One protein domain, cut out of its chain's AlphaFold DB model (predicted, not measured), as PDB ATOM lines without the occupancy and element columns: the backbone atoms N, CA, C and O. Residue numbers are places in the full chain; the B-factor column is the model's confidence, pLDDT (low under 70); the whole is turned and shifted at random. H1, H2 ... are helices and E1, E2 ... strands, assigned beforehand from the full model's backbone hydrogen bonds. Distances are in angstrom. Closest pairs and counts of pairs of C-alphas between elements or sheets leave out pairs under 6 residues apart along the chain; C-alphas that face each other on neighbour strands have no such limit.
ATOM      1  N   ASN A 252     -43.812 -23.384  16.656       72.62
ATOM      2  CA  ASN A 252     -44.523 -24.357  15.813       72.62
ATOM      3  C   ASN A 252     -45.410 -23.710  14.730       72.62
ATOM      4  O   ASN A 252     -46.265 -24.371  14.148       72.62
ATOM      5  N   HIS A 253     -45.232 -22.416  14.469       79.75
ATOM      6  CA  HIS A 253     -45.987 -21.620  13.507       79.75
ATOM      7  C   HIS A 253     -45.032 -20.749  12.684       79.75
ATOM      8  O   HIS A 253     -43.899 -20.488  13.099       79.75
ATOM      9  N   LEU A 254     -45.488 -20.312  11.510       85.56
ATOM     10  CA  LEU A 254     -44.765 -19.321  10.716       85.56
ATOM     11  C   LEU A 254     -44.746 -17.952  11.430       85.56
ATOM     12  O   LEU A 254     -45.692 -17.631  12.152       85.56
ATOM     13  N   PRO A 255     -43.710 -17.114  11.228       85.12
ATOM     14  CA  PRO A 255     -43.612 -15.825  11.908       85.12
ATOM     15  C   PRO A 255     -44.793 -14.892  11.607       85.12
ATOM     16  O   PRO A 255     -45.141 -14.676  10.447       85.12
ATOM     17  N   GLU A 256     -45.360 -14.256  12.638       85.00
ATOM     18  CA  GLU A 256     -46.542 -13.389  12.487       85.00
ATOM     19  C   GLU A 256     -46.315 -12.200  11.544       85.00
ATOM     20  O   GLU A 256     -47.237 -11.762  10.850       85.00
ATOM     21  N   TRP A 257     -45.084 -11.684  11.473       86.81
ATOM     22  CA  TRP A 257     -44.750 -10.590  10.563       86.81
ATOM     23  C   TRP A 257     -44.971 -10.963   9.095       86.81
ATOM     24  O   TRP A 257     -45.185 -10.068   8.282       86.81
ATOM     25  N   LEU A 258     -44.988 -12.250   8.738       86.81
ATOM     26  CA  LEU A 258     -45.279 -12.691   7.374       86.81
ATOM     27  C   LEU A 258     -46.709 -12.313   6.954       86.81
ATOM     28  O   LEU A 258     -46.923 -11.902   5.819       86.81
ATOM     29  N   ALA A 259     -47.667 -12.374   7.884       81.44
ATOM     30  CA  ALA A 259     -49.057 -11.985   7.642       81.44
ATOM     31  C   ALA A 259     -49.270 -10.462   7.663       81.44
ATOM     32  O   ALA A 259     -50.217  -9.950   7.069       81.44
ATOM     33  N   GLN A 260     -48.411  -9.728   8.373       74.75
ATOM     34  CA  GLN A 260     -48.560  -8.285   8.588       74.75
ATOM     35  C   GLN A 260     -48.007  -7.439   7.433       74.75
ATOM     36  O   GLN A 260     -48.241  -6.230   7.394       74.75
ATOM     37  N   GLN A 261     -47.243  -8.037   6.519       73.88
ATOM     38  CA  GLN A 261     -46.418  -7.311   5.556       73.88
ATOM     39  C   GLN A 261     -46.852  -7.603   4.124       73.88
ATOM     40  O   GLN A 261     -47.139  -8.736   3.750       73.88
ATOM     41  N   SER A 262     -46.883  -6.564   3.290       67.81
ATOM     42  CA  SER A 262     -47.203  -6.708   1.871       67.81
ATOM     43  C   SER A 262     -45.916  -6.813   1.059       67.81
ATOM     44  O   SER A 262     -45.356  -5.807   0.617       67.81
ATOM     45  N   PHE A 263     -45.430  -8.038   0.857       81.50
ATOM     46  CA  PHE A 263     -44.314  -8.290  -0.054       81.50
ATOM     47  C   PHE A 263     -44.817  -8.320  -1.503       81.50
ATOM     48  O   PHE A 263     -45.103  -9.371  -2.068       81.50
ATOM     49  N   THR A 264     -44.961  -7.143  -2.113       82.50
ATOM     50  CA  THR A 264     -45.593  -7.001  -3.438       82.50
ATOM     51  C   THR A 264     -44.786  -7.598  -4.591       82.50
ATOM     52  O   THR A 264     -45.360  -7.939  -5.624       82.50
ATOM     53  N   THR A 265     -43.468  -7.727  -4.436       90.62
ATOM     54  CA  THR A 265     -42.550  -8.255  -5.456       90.62
ATOM     55  C   THR A 265     -42.149  -9.710  -5.232       90.62
ATOM     56  O   THR A 265     -41.561 -10.313  -6.137       90.62
ATOM     57  N   LEU A 266     -42.524 -10.299  -4.090       93.00
ATOM     58  CA  LEU A 266     -42.112 -11.647  -3.716       93.00
ATOM     59  C   LEU A 266     -42.695 -12.681  -4.676       93.00
ATOM     60  O   LEU A 266     -43.904 -12.752  -4.893       93.00
ATOM     61  N   GLN A 267     -41.808 -13.488  -5.249       94.75
ATOM     62  CA  GLN A 267     -42.148 -14.555  -6.183       94.75
ATOM     63  C   GLN A 267     -42.164 -15.915  -5.499       94.75
ATOM     64  O   GLN A 267     -42.961 -16.775  -5.870       94.75
ATOM     65  N   ARG A 268     -41.279 -16.113  -4.519       96.19
ATOM     66  CA  ARG A 268     -41.060 -17.412  -3.892       96.19
ATOM     67  C   ARG A 268     -40.827 -17.283  -2.391       96.19
ATOM     68  O   ARG A 268     -39.962 -16.519  -1.961       96.19
ATOM     69  N   LEU A 269     -41.587 -18.063  -1.632       95.38
ATOM     70  CA  LEU A 269     -41.382 -18.309  -0.212       95.38
ATOM     71  C   LEU A 269     -40.973 -19.772  -0.025       95.38
ATOM     72  O   LEU A 269     -41.763 -20.669  -0.314       95.38
ATOM     73  N   ASP A 270     -39.755 -19.990   0.454       95.12
ATOM     74  CA  ASP A 270     -39.228 -21.304   0.816       95.12
ATOM     75  C   ASP A 270     -39.130 -21.402   2.337       95.12
ATOM     76  O   ASP A 270     -38.582 -20.507   2.983       95.12
ATOM     77  N   VAL A 271     -39.640 -22.486   2.914       92.88
ATOM     78  CA  VAL A 271     -39.598 -22.748   4.353       92.88
ATOM     79  C   VAL A 271     -38.984 -24.124   4.613       92.88
ATOM     80  O   VAL A 271     -39.365 -25.117   4.007       92.88
ATOM     81  N   SER A 272     -38.039 -24.206   5.537       91.00
ATOM     82  CA  SER A 272     -37.553 -25.461   6.105       91.00
ATOM     83  C   SER A 272     -37.941 -25.474   7.575       91.00
ATOM     84  O   SER A 272     -37.588 -24.553   8.310       91.00
ATOM     85  N   GLY A 273     -38.722 -26.467   7.991       87.06
ATOM     86  CA  GLY A 273     -39.436 -26.406   9.263       87.06
ATOM     87  C   GLY A 273     -39.751 -27.757   9.889       87.06
ATOM     88  O   GLY A 273     -39.235 -28.802   9.493       87.06
ATOM     89  N   THR A 274     -40.601 -27.735  10.912       86.88
ATOM     90  CA  THR A 274     -41.119 -28.950  11.553       86.88
ATOM     91  C   THR A 274     -42.309 -29.513  10.777       86.88
ATOM     92  O   THR A 274     -43.009 -28.797  10.058       86.88
ATOM     93  N   THR A 275     -42.603 -30.801  10.974       86.31
ATOM     94  CA  THR A 275     -43.808 -31.432  10.415       86.31
ATOM     95  C   THR A 275     -45.084 -30.702  10.863       86.31
ATOM     96  O   THR A 275     -46.024 -30.577  10.086       86.31
ATOM     97  N   GLN A 276     -45.112 -30.142  12.079       85.75
ATOM     98  CA  GLN A 276     -46.261 -29.382  12.582       85.75
ATOM     99  C   GLN A 276     -46.475 -28.068  11.814       85.75
ATOM    100  O   GLN A 276     -47.608 -27.762  11.444       85.75
ATOM    101  N   GLN A 277     -45.406 -27.320  11.510       87.75
ATOM    102  CA  GLN A 277     -45.493 -26.130  10.650       87.75
ATOM    103  C   GLN A 277     -46.009 -26.499   9.256       87.75
ATOM    104  O   GLN A 277     -46.872 -25.817   8.706       87.75
ATOM    105  N   LEU A 278     -45.525 -27.616   8.712       88.50
ATOM    106  CA  LEU A 278     -45.952 -28.135   7.419       88.50
ATOM    107  C   LEU A 278     -47.456 -28.467   7.412       88.50
ATOM    108  O   LEU A 278     -48.172 -27.982   6.540       88.50
ATOM    109  N   VAL A 279     -47.974 -29.177   8.423       88.50
ATOM    110  CA  VAL A 279     -49.419 -29.470   8.566       88.50
ATOM    111  C   VAL A 279     -50.251 -28.187   8.683       88.50
ATOM    112  O   VAL A 279     -51.317 -28.072   8.075       88.50
ATOM    113  N   ARG A 280     -49.764 -27.170   9.402       90.38
ATOM    114  CA  ARG A 280     -50.444 -25.865   9.501       90.38
ATOM    115  C   ARG A 280     -50.498 -25.100   8.177       90.38
ATOM    116  O   ARG A 280     -51.370 -24.243   8.034       90.38
ATOM    117  N   CYS A 281     -49.610 -25.412   7.233       91.19
ATOM    118  CA  CYS A 281     -49.555 -24.827   5.891       91.19
ATOM    119  C   CYS A 281     -50.391 -25.592   4.845       91.19
ATOM    120  O   CYS A 281     -50.367 -25.226   3.670       91.19
ATOM    121  N   LEU A 282     -51.127 -26.645   5.223       91.25
ATOM    122  CA  LEU A 282     -52.111 -27.290   4.341       91.25
ATOM    123  C   LEU A 282     -53.231 -26.312   3.957       91.25
ATOM    124  O   LEU A 282     -53.496 -25.385   4.705       91.25
ATOM    125  N   GLN A 283     -53.958 -26.539   2.855       86.94
ATOM    126  CA  GLN A 283     -54.991 -25.604   2.353       86.94
ATOM    127  C   GLN A 283     -56.098 -25.230   3.365       86.94
ATOM    128  O   GLN A 283     -56.706 -24.171   3.248       86.94
ATOM    129  N   ASN A 284     -56.348 -26.079   4.365       85.12
ATOM    130  CA  ASN A 284     -57.306 -25.831   5.454       85.12
ATOM    131  C   ASN A 284     -56.618 -25.530   6.800       85.12
ATOM    132  O   ASN A 284     -57.273 -25.476   7.841       85.12
ATOM    133  N   GLY A 285     -55.295 -25.401   6.791       86.75
ATOM    134  CA  GLY A 285     -54.464 -25.186   7.962       86.75
ATOM    135  C   GLY A 285     -54.479 -23.734   8.438       86.75
ATOM    136  O   GLY A 285     -54.826 -22.806   7.707       86.75
ATOM    137  N   ALA A 286     -54.092 -23.537   9.698       88.69
ATOM    138  CA  ALA A 286     -54.135 -22.234  10.359       88.69
ATOM    139  C   ALA A 286     -53.217 -21.179   9.712       88.69
ATOM    140  O   ALA A 286     -53.538 -19.992   9.760       88.69
ATOM    141  N   ASP A 287     -52.112 -21.606   9.094       90.44
ATOM    142  CA  ASP A 287     -51.132 -20.715   8.469       90.44
ATOM    143  C   ASP A 287     -51.377 -20.567   6.953       90.44
ATOM    144  O   ASP A 287     -50.718 -19.772   6.294       90.44
ATOM    145  N   TRP A 288     -52.367 -21.248   6.363       91.00
ATOM    146  CA  TRP A 288     -52.669 -21.108   4.931       91.00
ATOM    147  C   TRP A 288     -53.043 -19.683   4.484       91.00
ATOM    148  O   TRP A 288     -52.483 -19.209   3.489       91.00
ATOM    149  N   PRO A 289     -53.909 -18.937   5.204       90.38
ATOM    150  CA  PRO A 289     -54.305 -17.591   4.779       90.38
ATOM    151  C   PRO A 289     -53.130 -16.605   4.691       90.38
ATOM    152  O   PRO A 289     -53.174 -15.646   3.919       90.38
ATOM    153  N   MET A 290     -52.056 -16.835   5.458       88.94
ATOM    154  CA  MET A 290     -50.861 -15.990   5.404       88.94
ATOM    155  C   MET A 290     -49.914 -16.336   4.249       88.94
ATOM    156  O   MET A 290     -49.024 -15.542   3.971       88.94
ATOM    157  N   ILE A 291     -50.093 -17.465   3.556       90.62
ATOM    158  CA  ILE A 291     -49.199 -17.895   2.466       90.62
ATOM    159  C   ILE A 291     -49.890 -18.050   1.108       90.62
ATOM    160  O   ILE A 291     -49.229 -17.937   0.077       90.62
ATOM    161  N   GLU A 292     -51.212 -18.239   1.063       89.31
ATOM    162  CA  GLU A 292     -51.963 -18.516  -0.176       89.31
ATOM    163  C   GLU A 292     -51.837 -17.418  -1.245       89.31
ATOM    164  O   GLU A 292     -52.073 -17.625  -2.443       89.31
ATOM    165  N   HIS A 293     -51.484 -16.210  -0.803       89.06
ATOM    166  CA  HIS A 293     -51.362 -15.053  -1.661       89.06
ATOM    167  C   HIS A 293     -50.056 -15.045  -2.470       89.06
ATOM    168  O   HIS A 293     -50.051 -14.430  -3.545       89.06
ATOM    169  N   PHE A 294     -49.011 -15.755  -2.022       91.12
ATOM    170  CA  PHE A 294     -47.712 -15.826  -2.693       91.12
ATOM    171  C   PHE A 294     -47.771 -16.626  -4.008       91.12
ATOM    172  O   PHE A 294     -48.556 -17.571  -4.119       91.12
ATOM    173  N   PRO A 295     -46.967 -16.272  -5.034       93.69
ATOM    174  CA  PRO A 295     -46.980 -16.986  -6.314       93.69
ATOM    175  C   PRO A 295     -46.484 -18.432  -6.216       93.69
ATOM    176  O   PRO A 295     -47.089 -19.326  -6.812       93.69
ATOM    177  N   ILE A 296     -45.392 -18.644  -5.477       96.06
ATOM    178  CA  ILE A 296     -44.792 -19.953  -5.211       96.06
ATOM    179  C   ILE A 296     -44.525 -20.057  -3.711       96.06
ATOM    180  O   ILE A 296     -43.875 -19.182  -3.133       96.06
ATOM    181  N   PHE A 297     -44.993 -21.143  -3.107       95.19
ATOM    182  CA  PHE A 297     -44.705 -21.507  -1.727       95.19
ATOM    183  C   PHE A 297     -44.199 -22.943  -1.682       95.19
ATOM    184  O   PHE A 297     -44.812 -23.841  -2.257       95.19
ATOM    185  N   TYR A 298     -43.090 -23.158  -0.991       95.62
ATOM    186  CA  TYR A 298     -42.537 -24.477  -0.747       95.62
ATOM    187  C   TYR A 298     -42.179 -24.598   0.728       95.62
ATOM    188  O   TYR A 298     -41.545 -23.703   1.284       95.62
ATOM    189  N   ILE A 299     -42.567 -25.703   1.351       93.31
ATOM    190  CA  ILE A 299     -42.130 -26.059   2.697       93.31
ATOM    191  C   ILE A 299     -41.678 -27.510   2.723       93.31
ATOM    192  O   ILE A 299     -42.345 -28.365   2.145       93.31
ATOM    193  N   GLU A 300     -40.568 -27.782   3.401       93.06
ATOM    194  CA  GLU A 300     -40.070 -29.133   3.655       93.06
ATOM    195  C   GLU A 300     -39.711 -29.333   5.128       93.06
ATOM    196  O   GLU A 300     -39.249 -28.407   5.804       93.06
ATOM    197  N   ASP A 301     -39.921 -30.550   5.626       89.75
ATOM    198  CA  ASP A 301     -39.473 -30.964   6.951       89.75
ATOM    199  C   ASP A 301     -38.216 -31.848   6.895       89.75
ATOM    200  O   ASP A 301     -37.778 -32.323   5.845       89.75
ATOM    201  N   PHE A 302     -37.629 -32.115   8.063       84.50
ATOM    202  CA  PHE A 302     -36.427 -32.952   8.181       84.50
ATOM    203  C   PHE A 302     -36.642 -34.434   7.838       84.50
ATOM    204  O   PHE A 302     -35.675 -35.193   7.756       84.50
ATOM    205  N   ARG A 303     -37.894 -34.871   7.671       86.12
ATOM    206  CA  ARG A 303     -38.267 -36.244   7.304       86.12
ATOM    207  C   ARG A 303     -38.477 -36.390   5.795       86.12
ATOM    208  O   ARG A 303     -38.714 -37.504   5.330       86.12
ATOM    209  N   GLY A 304     -38.345 -35.301   5.033       87.31
ATOM    210  CA  GLY A 304     -38.572 -35.270   3.591       87.31
ATOM    211  C   GLY A 304     -40.048 -35.151   3.214       87.31
ATOM    212  O   GLY A 304     -40.394 -35.400   2.056       87.31
ATOM    213  N   ASN A 305     -40.924 -34.795   4.158       92.19
ATOM    214  CA  ASN A 305     -42.273 -34.365   3.816       92.19
ATOM    215  C   ASN A 305     -42.216 -32.951   3.244       92.19
ATOM    216  O   ASN A 305     -41.418 -32.131   3.699       92.19
ATOM    217  N   TYR A 306     -43.072 -32.654   2.272       94.00
ATOM    218  CA  TYR A 306     -43.118 -31.341   1.645       94.00
ATOM    219  C   TYR A 306     -44.531 -30.918   1.251       94.00
ATOM    220  O   TYR A 306     -45.427 -31.742   1.052       94.00
ATOM    221  N   ILE A 307     -44.702 -29.610   1.087       94.25
ATOM    222  CA  ILE A 307     -45.799 -28.996   0.339       94.25
ATOM    223  C   ILE A 307     -45.171 -28.092  -0.714       94.25
ATOM    224  O   ILE A 307     -44.327 -27.253  -0.408       94.25
ATOM    225  N   ASN A 308     -45.612 -28.244  -1.954       95.50
ATOM    226  CA  ASN A 308     -45.261 -27.390  -3.073       95.50
ATOM    227  C   ASN A 308     -46.543 -26.793  -3.661       95.50
ATOM    228  O   ASN A 308     -47.353 -27.492  -4.275       95.50
ATOM    229  N   TYR A 309     -46.720 -25.491  -3.468       95.00
ATOM    230  CA  TYR A 309     -47.858 -24.732  -3.958       95.00
ATOM    231  C   TYR A 309     -47.433 -23.732  -5.033       95.00
ATOM    232  O   TYR A 309     -46.534 -22.910  -4.842       95.00
ATOM    233  N   ILE A 310     -48.134 -23.773  -6.166       95.06
ATOM    234  CA  ILE A 310     -47.948 -22.858  -7.290       95.06
ATOM    235  C   ILE A 310     -49.301 -22.245  -7.645       95.06
ATOM    236  O   ILE A 310     -50.179 -22.893  -8.225       95.06
ATOM    237  N   LYS A 311     -49.458 -20.955  -7.338       91.56
ATOM    238  CA  LYS A 311     -50.727 -20.227  -7.454       91.56
ATOM    239  C   LYS A 311     -51.240 -20.129  -8.887       91.56
ATOM    240  O   LYS A 311     -52.427 -20.312  -9.133       91.56
ATOM    241  N   HIS A 312     -50.362 -19.853  -9.852       90.06
ATOM    242  CA  HIS A 312     -50.774 -19.619 -11.242       90.06
ATOM    243  C   HIS A 312     -51.300 -20.879 -11.948       90.06
ATOM    244  O   HIS A 312     -52.027 -20.772 -12.932       90.06
ATOM    245  N   SER A 313     -50.906 -22.066 -11.482       93.00
ATOM    246  CA  SER A 313     -51.353 -23.359 -12.010       93.00
ATOM    247  C   SER A 313     -52.321 -24.074 -11.070       93.00
ATOM    248  O   SER A 313     -52.706 -25.205 -11.363       93.00
ATOM    249  N   CYS A 314     -52.700 -23.439  -9.952       88.44
ATOM    250  CA  CYS A 314     -53.476 -24.045  -8.869       88.44
ATOM    251  C   CYS A 314     -52.911 -25.411  -8.440       88.44
ATOM    252  O   CYS A 314     -53.663 -26.331  -8.121       88.44
ATOM    253  N   THR A 315     -51.587 -25.571  -8.500       92.00
ATOM    254  CA  THR A 315     -50.925 -26.832  -8.162       92.00
ATOM    255  C   THR A 315     -50.664 -26.846  -6.672       92.00
ATOM    256  O   THR A 315     -50.047 -25.920  -6.155       92.00
ATOM    257  N   PHE A 316     -51.133 -27.892  -6.005       92.56
ATOM    258  CA  PHE A 316     -50.822 -28.185  -4.616       92.56
ATOM    259  C   PHE A 316     -50.365 -29.638  -4.560       92.56
ATOM    260  O   PHE A 316     -51.168 -30.547  -4.765       92.56
ATOM    261  N   ASP A 317     -49.066 -29.836  -4.384       92.81
ATOM    262  CA  ASP A 317     -48.416 -31.143  -4.380       92.81
ATOM    263  C   ASP A 317     -47.808 -31.398  -3.001       92.81
ATOM    264  O   ASP A 317     -47.133 -30.531  -2.444       92.81
ATOM    265  N   THR A 318     -48.087 -32.561  -2.423       92.56
ATOM    266  CA  THR A 318     -47.605 -32.945  -1.097       92.56
ATOM    267  C   THR A 318     -47.521 -34.461  -0.988       92.56
ATOM    268  O   THR A 318     -48.324 -35.188  -1.574       92.56
ATOM    269  N   ASN A 319     -46.547 -34.943  -0.224       91.62
ATOM    270  CA  ASN A 319     -46.383 -36.354   0.114       91.62
ATOM    271  C   ASN A 319     -46.858 -36.695   1.538       91.62
ATOM    272  O   ASN A 319     -46.587 -37.801   2.010       91.62
ATOM    273  N   LEU A 320     -47.563 -35.780   2.212       84.06
ATOM    274  CA  LEU A 320     -48.251 -36.094   3.459       84.06
ATOM    275  C   LEU A 320     -49.358 -37.124   3.189       84.06
ATOM    276  O   LEU A 320     -50.263 -36.888   2.392       84.06
ATOM    277  N   VAL A 321     -49.264 -38.288   3.830       64.06
ATOM    278  CA  VAL A 321     -50.268 -39.357   3.729       64.06
ATOM    279  C   VAL A 321     -51.410 -39.052   4.700       64.06
ATOM    280  O   VAL A 321     -51.098 -38.727   5.842       64.06
ATOM    281  N   ASP A 322     -52.661 -39.162   4.220       55.22
ATOM    282  CA  ASP A 322     -53.965 -38.968   4.897       55.22
ATOM    283  C   ASP A 322     -53.898 -38.302   6.282       55.22
ATOM    284  O   ASP A 322     -53.400 -38.904   7.232       55.22
ATOM    285  N   ASP A 323     -54.461 -37.090   6.382       54.78
ATOM    286  CA  ASP A 323     -54.476 -36.179   7.539       54.78
ATOM    287  C   ASP A 323     -54.387 -36.872   8.920       54.78
ATOM    288  O   ASP A 323     -53.569 -36.479   9.753       54.78
ATOM    289  N   ASP A 324     -55.141 -37.951   9.155       51.84
ATOM    290  CA  ASP A 324     -55.155 -38.731  10.402       51.84
ATOM    291  C   ASP A 324     -53.783 -39.291  10.837       51.84
ATOM    292  O   ASP A 324     -53.468 -39.303  12.029       51.84
ATOM    293  N   ALA A 325     -52.936 -39.745   9.907       54.03
ATOM    294  CA  ALA A 325     -51.617 -40.299  10.225       54.03
ATOM    295  C   ALA A 325     -50.582 -39.201  10.522       54.03
ATOM    296  O   ALA A 325     -49.725 -39.379  11.391       54.03
ATOM    297  N   ALA A 326     -50.678 -38.056   9.840       53.19
ATOM    298  CA  ALA A 326     -49.844 -36.888  10.110       53.19
ATOM    299  C   ALA A 326     -50.197 -36.260  11.469       53.19
ATOM    300  O   ALA A 326     -49.296 -35.964  12.252       53.19
ATOM    301  N   PHE A 327     -51.490 -36.142  11.799       55.38
ATOM    302  CA  PHE A 327     -51.942 -35.710  13.127       55.38
ATOM    303  C   PHE A 327     -51.529 -36.693  14.229       55.38
ATOM    304  O   PHE A 327     -51.081 -36.252  15.284       55.38
ATOM    305  N   ALA A 328     -51.600 -38.007  13.986       57.97
ATOM    306  CA  ALA A 328     -51.116 -39.013  14.935       57.97
ATOM    307  C   ALA A 328     -49.592 -38.941  15.151       57.97
ATOM    308  O   ALA A 328     -49.124 -39.128  16.271       57.97
ATOM    309  N   ALA A 329     -48.812 -38.637  14.108       57.44
ATOM    310  CA  ALA A 329     -47.368 -38.435  14.222       57.44
ATOM    311  C   ALA A 329     -47.004 -37.137  14.967       57.44
ATOM    312  O   ALA A 329     -46.015 -37.122  15.697       57.44
ATOM    313  N   VAL A 330     -47.798 -36.070  14.810       59.75
ATOM    314  CA  VAL A 330     -47.664 -34.834  15.604       59.75
ATOM    315  C   VAL A 330     -48.018 -35.100  17.071       59.75
ATOM    316  O   VAL A 330     -47.245 -34.727  17.943       59.75
ATOM    317  N   ALA A 331     -49.114 -35.814  17.346       59.47
ATOM    318  CA  ALA A 331     -49.514 -36.181  18.708       59.47
ATOM    319  C   ALA A 331     -48.475 -37.078  19.408       59.47
ATOM    320  O   ALA A 331     -48.161 -36.862  20.571       59.47
ATOM    321  N   ALA A 332     -47.885 -38.040  18.692       57.25
ATOM    322  CA  ALA A 332     -46.815 -38.881  19.229       57.25
ATOM    323  C   ALA A 332     -45.512 -38.100  19.498       57.25
ATOM    324  O   ALA A 332     -44.775 -38.445  20.415       57.25
ATOM    325  N   ALA A 333     -45.223 -37.053  18.716       57.31
ATOM    326  CA  ALA A 333     -44.082 -36.173  18.966       57.31
ATOM    327  C   ALA A 333     -44.313 -35.244  20.174       57.31
ATOM    328  O   ALA A 333     -43.361 -34.948  20.885       57.31
ATOM    329  N   GLU A 334     -45.557 -34.822  20.426       55.47
ATOM    330  CA  GLU A 334     -45.926 -34.066  21.632       55.47
ATOM    331  C   GLU A 334     -45.862 -34.946  22.902       55.47
ATOM    332  O   GLU A 334     -45.444 -34.457  23.948       55.47
ATOM    333  N   GLU A 335     -46.180 -36.248  22.820       50.94
ATOM    334  CA  GLU A 335     -46.052 -37.190  23.952       50.94
ATOM    335  C   GLU A 335     -44.589 -37.547  24.306       50.94
ATOM    336  O   GLU A 335     -44.301 -37.802  25.473       50.94
ATOM    337  N   GLU A 336     -43.650 -37.531  23.351       48.91
ATOM    338  CA  GLU A 336     -42.209 -37.724  23.632       48.91
ATOM    339  C   GLU A 336     -41.514 -36.457  24.182       48.91
ATOM    340  O   GLU A 336     -40.398 -36.551  24.693       48.91
ATOM    341  N   GLU A 337     -42.136 -35.272  24.095       43.88
ATOM    342  CA  GLU A 337     -41.578 -34.006  24.606       43.88
ATOM    343  C   GLU A 337     -41.985 -33.675  26.060       43.88
ATOM    344  O   GLU A 337     -41.417 -32.753  26.651       43.88
ATOM    345  N   GLU A 338     -42.921 -34.425  26.661       41.16
ATOM    346  CA  GLU A 338     -43.318 -34.282  28.076       41.16
ATOM    347  C   GLU A 338     -42.545 -35.196  29.060       41.16
ATOM    348  O   GLU A 338     -42.797 -35.114  30.268       41.16
ATOM    349  N   GLU A 339     -41.592 -36.021  28.597       33.91
ATOM    350  CA  GLU A 339     -40.819 -36.966  29.440       33.91
ATOM    351  C   GLU A 339     -39.354 -36.568  29.719       33.91
ATOM    352  O   GLU A 339     -38.623 -36.158  28.786       33.91
TER     353      GLU A 339
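AT A GLANCE: This is residues 252 to 339 of the 339 residues of an uncharacterized protein of Musa acuminata subsp. malaccensis (UniProt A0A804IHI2). A gently twisted wall of four strands has the short helix H2 packed over one face and its other face bare. H3 and, farther out, H1 lie toward the E1 side, while H4 extends beyond one end of the sheet, where residues 334 to 339 stick out. The printed part has 88 residues, in the order H1 E1 H2 H3 E2 E3 E4 H4; the mixed sheet runs E1, E2, E3, E4, and the class is mixed, helices and strands. It is compact, with a radius of gyration of the C-alphas of 13.6 A, yet elongated, spanning 45 by 26 by 21 A.

IN THESE COORDINATES: H1, residues 257 to 260, begins at C-alpha 257 (-44.750, -10.590, 10.563). E1 is residues 268 to 273, 16.0 A; H2 275 to 280; H3 288 to 291; E2 296 to 301, 17.2 A; E3 306 to 310, 13.2 A; E4 315 to 318. H4, residues 323 to 336, 20.3 A, ends at C-alpha 336 (-42.209, -37.724, 23.632).

HOW THE PARTS SIT: E1 and E2 are parallel, with N 271 and O 298 at 2.8 A; with H2 and H3 between, they form a strand-helix-strand unit with a right-handed crossover. E2, E3 and E4 form a meander, two antiparallel hairpins in a row, with N 309 and O 297 at 2.8 A and N 308 and O 317 at 2.8 A. H2 is on the sheet over E2, at a height over the sheet of 8.2 A, along the strands at 13 degrees on the local plane. H2 and H4 only just touch, with 3 pairs of C-alphas within 8 A, through residues 326 to 330 of H4; the closest C-alphas are those of Gln 276 and Val 330, 6.4 A apart, at a steep tilt of 52 degrees, opposite ways. H1 and H3 only just touch, with 3 such pairs, the closest C-alphas being those of Ala 259 and Met 290, 4.9 A apart. Every O i to N i+4 pair is within hydrogen-bond range in H2 and H4; H1 and H3 are too short for one.

THE WHOLE: The C-alphas farthest apart, of His 312 and Glu 339, are 45.3 A apart. The printed part has no cut and no long link. Residue 262 and residues 321 to 339 have pLDDT under 70.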